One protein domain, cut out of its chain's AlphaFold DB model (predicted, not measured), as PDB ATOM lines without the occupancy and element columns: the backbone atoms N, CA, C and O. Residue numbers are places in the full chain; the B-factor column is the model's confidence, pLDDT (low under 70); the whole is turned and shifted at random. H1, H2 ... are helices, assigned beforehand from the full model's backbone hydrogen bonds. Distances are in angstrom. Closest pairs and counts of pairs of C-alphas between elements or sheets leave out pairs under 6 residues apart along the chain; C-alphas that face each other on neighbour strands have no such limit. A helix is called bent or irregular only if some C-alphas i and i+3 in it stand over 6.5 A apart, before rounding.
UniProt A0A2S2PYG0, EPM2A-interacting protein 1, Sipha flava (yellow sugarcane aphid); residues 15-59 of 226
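What this domain is: This is residues 15 to 59 of the 226 residues of the protein "EPM2A-interacting protein 1" of Sipha flava (yellow sugarcane aphid) (UniProt A0A2S2PYG0). Two helices make an open V: the shorter H1 and the long H2 come near each other at the corner, where the tight link of residues 30 to 32 joins them, and spread away from it as two arms. The printed part has 45 residues with two named helices, H1 then H2, and no named strand; its class is all helix. It is only just extended, close to loose, with a radius of gyration of the C-alphas of 14.5 A, and flat, spanning 41 by 27 by 12 A.

Where its parts are: H1, residues 15 to 29, begins at C-alpha 15 (30.873, 45.114, 118.409) and measures 17.2 A. It is irregular: C-alphas 24 and 27 are 8.3 A apart. H2, residues 33 to 57, measures 36.3 A and ends at C-alpha 57 (30.175, 26.942, 87.268).

How they stand to each other: H1 and H2 are close but not clearly touching; their closest C-alphas, those of Tyr 28 and Lys 36, are 7.6 A apart. They run opposite ways at a steep tilt of 63 degrees. Every O i to N i+4 pair is within hydrogen-bond range in H2, and 7 of 11 in H1.

The domain as a whole: The two C-alphas farthest apart, those of Lys 30 and Gln 59, are 42.2 A apart. The printed part has no cut. Residues 54 to 59 have pLDDT under 70.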
ATOM      1  N   TYR A  15      31.099  43.676 118.586       90.12
ATOM      2  CA  TYR A  15      30.873  45.114 118.409       90.12
ATOM      3  C   TYR A  15      30.586  45.524 116.949       90.12
ATOM      4  O   TYR A  15      29.651  46.275 116.679       90.12
ATOM      5  N   ASN A  16      31.355  45.013 115.981       90.19
ATOM      6  CA  ASN A  16      31.190  45.369 114.568       90.19
ATOM      7  C   ASN A  16      29.924  44.765 113.958       90.19
ATOM      8  O   ASN A  16      29.300  45.382 113.094       90.19
ATOM      9  N   VAL A  17      29.560  43.552 114.383       90.12
ATOM     10  CA  VAL A  17      28.341  42.872 113.935       90.12
ATOM     11  C   VAL A  17      27.113  43.567 114.517       90.12
ATOM     12  O   VAL A  17      26.197  43.872 113.753       90.12
ATOM     13  N   ASN A  18      27.132  43.905 115.809       89.50
ATOM     14  CA  ASN A  18      26.052  44.629 116.483       89.50
ATOM     15  C   ASN A  18      25.846  46.009 115.860       89.50
ATOM     16  O   ASN A  18      24.757  46.300 115.369       89.50
ATOM     17  N   ARG A  19      26.916  46.805 115.720       91.06
ATOM     18  CA  ARG A  19      26.850  48.115 115.053       91.06
ATOM     19  C   ARG A  19      26.319  48.002 113.626       91.06
ATOM     20  O   ARG A  19      25.517  48.829 113.198       91.06
ATOM     21  N   HIS A  20      26.764  47.005 112.859       92.75
ATOM     22  CA  HIS A  20      26.246  46.777 111.510       92.75
ATOM     23  C   HIS A  20      24.744  46.479 111.530       92.75
ATOM     24  O   HIS A  20      24.006  47.008 110.703       92.75
ATOM     25  N   TYR A  21      24.300  45.642 112.464       88.50
ATOM     26  CA  TYR A  21      22.908  45.252 112.588       88.50
ATOM     27  C   TYR A  21      22.013  46.434 112.974       88.50
ATOM     28  O   TYR A  21      21.049  46.722 112.272       88.50
ATOM     29  N   GLU A  22      22.387  47.188 114.001       89.81
ATOM     30  CA  GLU A  22      21.639  48.360 114.468       89.81
ATOM     31  C   GLU A  22      21.589  49.471 113.416       89.81
ATOM     32  O   GLU A  22      20.536  50.041 113.157       89.81
ATOM     33  N   THR A  23      22.707  49.764 112.745       90.88
ATOM     34  CA  THR A  23      22.767  50.894 111.798       90.88
ATOM     35  C   THR A  23      22.196  50.588 110.416       90.88
ATOM     36  O   THR A  23      21.872  51.518 109.677       90.88
ATOM     37  N   LYS A  24      22.121  49.312 110.011       88.81
ATOM     38  CA  LYS A  24      21.662  48.915 108.665       88.81
ATOM     39  C   LYS A  24      20.339  48.163 108.657       88.81
ATOM     40  O   LYS A  24      19.713  48.120 107.605       88.81
ATOM     41  N   HIS A  25      19.931  47.593 109.789       89.38
ATOM     42  CA  HIS A  25      18.785  46.688 109.889       89.38
ATOM     43  C   HIS A  25      17.876  47.015 111.079       89.38
ATOM     44  O   HIS A  25      17.160  46.136 111.552       89.38
ATOM     45  N   ASN A  26      17.861  48.268 111.548       84.56
ATOM     46  CA  ASN A  26      16.994  48.697 112.653       84.56
ATOM     47  C   ASN A  26      15.514  48.369 112.390       84.56
ATOM     48  O   ASN A  26      14.809  47.851 113.250       84.56
ATOM     49  N   ASP A  27      15.042  48.572 111.162       83.06
ATOM     50  CA  ASP A  27      13.653  48.265 110.807       83.06
ATOM     51  C   ASP A  27      13.355  46.761 110.821       83.06
ATOM     52  O   ASP A  27      12.217  46.351 111.037       83.06
ATOM     53  N   TYR A  28      14.383  45.918 110.688       81.56
ATOM     54  CA  TYR A  28      14.246  44.477 110.860       81.56
ATOM     55  C   TYR A  28      13.949  44.105 112.320       81.56
ATOM     56  O   TYR A  28      13.273  43.105 112.550       81.56
ATOM     57  N   LEU A  29      14.378  44.899 113.316       76.44
ATOM     58  CA  LEU A  29      14.035  44.679 114.732       76.44
ATOM     59  C   LEU A  29      12.534  44.827 114.983       76.44
ATOM     60  O   LEU A  29      11.987  44.063 115.777       76.44
ATOM     61  N   LYS A  30      11.879  45.742 114.261       83.81
ATOM     62  CA  LYS A  30      10.452  46.070 114.404       83.81
ATOM     63  C   LYS A  30       9.515  45.001 113.827       83.81
ATOM     64  O   LYS A  30       8.317  45.043 114.074       83.81
ATOM     65  N   LEU A  31      10.041  44.043 113.057       85.50
ATOM     66  CA  LEU A  31       9.246  42.957 112.475       85.50
ATOM     67  C   LEU A  31       8.836  41.919 113.531       85.50
ATOM     68  O   LEU A  31       9.607  41.613 114.450       85.50
ATOM     69  N   SER A  32       7.661  41.309 113.344       87.81
ATOM     70  CA  SER A  32       7.215  40.179 114.166       87.81
ATOM     71  C   SER A  32       8.131  38.960 113.996       87.81
ATOM     72  O   SER A  32       8.842  38.808 112.995       87.81
ATOM     73  N   SER A  33       8.131  38.080 114.996       83.94
ATOM     74  CA  SER A  33       8.914  36.838 115.009       83.94
ATOM     75  C   SER A  33       8.616  35.951 113.793       83.94
ATOM     76  O   SER A  33       9.543  35.452 113.155       83.94
ATOM     77  N   GLU A  34       7.346  35.813 113.420       86.81
ATOM     78  CA  GLU A  34       6.896  35.001 112.281       86.81
ATOM     79  C   GLU A  34       7.420  35.543 110.946       86.81
ATOM     80  O   GLU A  34       7.970  34.795 110.130       86.81
ATOM     81  N   VAL A  35       7.338  36.863 110.744       87.19
ATOM     82  CA  VAL A  35       7.830  37.526 109.527       87.19
ATOM     83  C   VAL A  35       9.352  37.429 109.434       87.19
ATOM     84  O   VAL A  35       9.889  37.156 108.356       87.19
ATOM     85  N   LYS A  36      10.067  37.579 110.559       86.12
ATOM     86  CA  LYS A  36      11.526  37.385 110.628       86.12
ATOM     87  C   LYS A  36      11.923  35.968 110.226       86.12
ATOM     88  O   LYS A  36      12.861  35.803 109.449       86.12
ATOM     89  N   GLN A  37      11.222  34.950 110.724       86.19
ATOM     90  CA  GLN A  37      11.503  33.558 110.367       86.19
ATOM     91  C   GLN A  37      11.230  33.278 108.886       86.19
ATOM     92  O   GLN A  37      12.018  32.583 108.244       86.19
ATOM     93  N   SER A  38      10.154  33.840 108.330       89.38
ATOM     94  CA  SER A  38       9.836  33.699 106.906       89.38
ATOM     95  C   SER A  38      10.930  34.300 106.015       89.38
ATOM     96  O   SER A  38      11.490  33.601 105.168       89.38
ATOM     97  N   LYS A  39      11.340  35.547 106.291       87.88
ATOM     98  CA  LYS A  39      12.431  36.218 105.563       87.88
ATOM     99  C   LYS A  39      13.772  35.500 105.712       87.88
ATOM    100  O   LYS A  39      14.522  35.391 104.748       87.88
ATOM    101  N   LEU A  40      14.078  34.955 106.892       87.00
ATOM    102  CA  LEU A  40      15.294  34.156 107.088       87.00
ATOM    103  C   LEU A  40      15.300  32.898 106.214       87.00
ATOM    104  O   LEU A  40      16.322  32.605 105.589       87.00
ATOM    105  N   ARG A  41      14.175  32.174 106.128       89.38
ATOM    106  CA  ARG A  41      14.048  31.003 105.242       89.38
ATOM    107  C   ARG A  41      14.260  31.385 103.780       89.38
ATOM    108  O   ARG A  41      14.990  30.692 103.071       89.38
ATOM    109  N   GLU A  42      13.691  32.507 103.351       92.00
ATOM    110  CA  GLU A  42      13.872  33.046 102.003       92.00
ATOM    111  C   GLU A  42      15.343  33.387 101.714       92.00
ATOM    112  O   GLU A  42      15.921  32.888 100.745       92.00
ATOM    113  N   PHE A  43      16.000  34.154 102.592       90.50
ATOM    114  CA  PHE A  43      17.408  34.529 102.427       90.50
ATOM    115  C   PHE A  43      18.340  33.316 102.400       90.50
ATOM    116  O   PHE A  43      19.291  33.291 101.609       90.50
ATOM    117  N   MET A  44      18.064  32.300 103.226       87.75
ATOM    118  CA  MET A  44      18.793  31.031 103.211       87.75
ATOM    119  C   MET A  44      18.579  30.265 101.903       87.75
ATOM    120  O   MET A  44      19.544  29.739 101.353       87.75
ATOM    121  N   SER A  45      17.350  30.220 101.383       89.75
ATOM    122  CA  SER A  45      17.041  29.582 100.097       89.75
ATOM    123  C   SER A  45      17.780  30.262  98.939       89.75
ATOM    124  O   SER A  45      18.478  29.603  98.164       89.75
ATOM    125  N   GLN A  46      17.742  31.595  98.883       88.56
ATOM    126  CA  GLN A  46      18.469  32.383  97.886       88.56
ATOM    127  C   GLN A  46      19.985  32.175  97.980       88.56
ATOM    128  O   GLN A  46      20.658  32.034  96.961       88.56
ATOM    129  N   LEU A  47      20.538  32.117  99.196       86.31
ATOM    130  CA  LEU A  47      21.966  31.875  99.399       86.31
ATOM    131  C   LEU A  47      22.371  30.467  98.943       86.31
ATOM    132  O   LEU A  47      23.385  30.328  98.261       86.31
ATOM    133  N   LYS A  48      21.563  29.442  99.243       85.94
ATOM    134  CA  LYS A  48      21.777  28.076  98.742       85.94
ATOM    135  C   LYS A  48      21.727  28.018  97.214       85.94
ATOM    136  O   LYS A  48      22.571  27.368  96.609       85.94
ATOM    137  N   SER A  49      20.783  28.723  96.590       83.06
ATOM    138  CA  SER A  49      20.686  28.826  95.128       83.06
ATOM    139  C   SER A  49      21.935  29.475  94.517       83.06
ATOM    140  O   SER A  49      22.548  28.910  93.613       83.06
ATOM    141  N   GLN A  50      22.399  30.597  95.079       79.00
ATOM    142  CA  GLN A  50      23.634  31.260  94.645       79.00
ATOM    143  C   GLN A  50      24.857  30.344  94.791       79.00
ATOM    144  O   GLN A  50      25.633  30.195  93.852       79.00
ATOM    145  N   GLN A  51      25.011  29.677  95.938       79.44
ATOM    146  CA  GLN A  51      26.092  28.711  96.158       79.44
ATOM    147  C   GLN A  51      26.038  27.547  95.162       79.44
ATOM    148  O   GLN A  51      27.077  27.131  94.650       79.44
ATOM    149  N   LYS A  52      24.835  27.058  94.840       79.19
ATOM    150  CA  LYS A  52      24.631  26.010  93.838       79.19
ATOM    151  C   LYS A  52      25.081  26.473  92.451       79.19
ATOM    152  O   LYS A  52      25.803  25.734  91.790       79.19
ATOM    153  N   MET A  53      24.752  27.698  92.045       72.44
ATOM    154  CA  MET A  53      25.208  28.274  90.772       72.44
ATOM    155  C   MET A  53      26.735  28.392  90.691       72.44
ATOM    156  O   MET A  53      27.321  27.999  89.685       72.44
ATOM    157  N   PHE A  54      27.404  28.833  91.764       64.56
ATOM    158  CA  PHE A  54      28.873  28.838  91.814       64.56
ATOM    159  C   PHE A  54      29.460  27.426  91.756       64.56
ATOM    160  O   PHE A  54      30.456  27.202  91.076       64.56
ATOM    161  N   SER A  55      28.832  26.459  92.429       60.72
ATOM    162  CA  SER A  55      29.277  25.067  92.378       60.72
ATOM    163  C   SER A  55      29.118  24.458  90.982       60.72
ATOM    164  O   SER A  55      30.004  23.729  90.554       60.72
ATOM    165  N   LEU A  56      28.043  24.807  90.261       58.59
ATOM    166  CA  LEU A  56      27.776  24.389  88.882       58.59
ATOM    167  C   LEU A  56      28.793  24.996  87.905       58.59
ATOM    168  O   LEU A  56      29.325  24.276  87.069       58.59
ATOM    169  N   ALA A  57      29.139  26.277  88.067       51.84
ATOM    170  CA  ALA A  57      30.175  26.942  87.268       51.84
ATOM    171  C   ALA A  57      31.589  26.356  87.480       51.84
ATOM    172  O   ALA A  57      32.473  26.546  86.649       51.84
ATOM    173  N   LEU A  58      31.806  25.634  88.585       54.69
ATOM    174  CA  LEU A  58      33.071  24.998  88.964       54.69
ATOM    175  C   LEU A  58      33.075  23.476  88.759       54.69
ATOM    176  O   LEU A  58      34.016  22.817  89.213       54.69
ATOM    177  N   GLN A  59      32.067  22.900  88.094       54.56
ATOM    178  CA  GLN A  59      32.023  21.463  87.813       54.56
ATOM    179  C   GLN A  59      33.071  21.071  86.765       54.56
ATOM    180  O   GLN A  59      32.785  20.820  85.601       54.56
TER     181      GLN A  59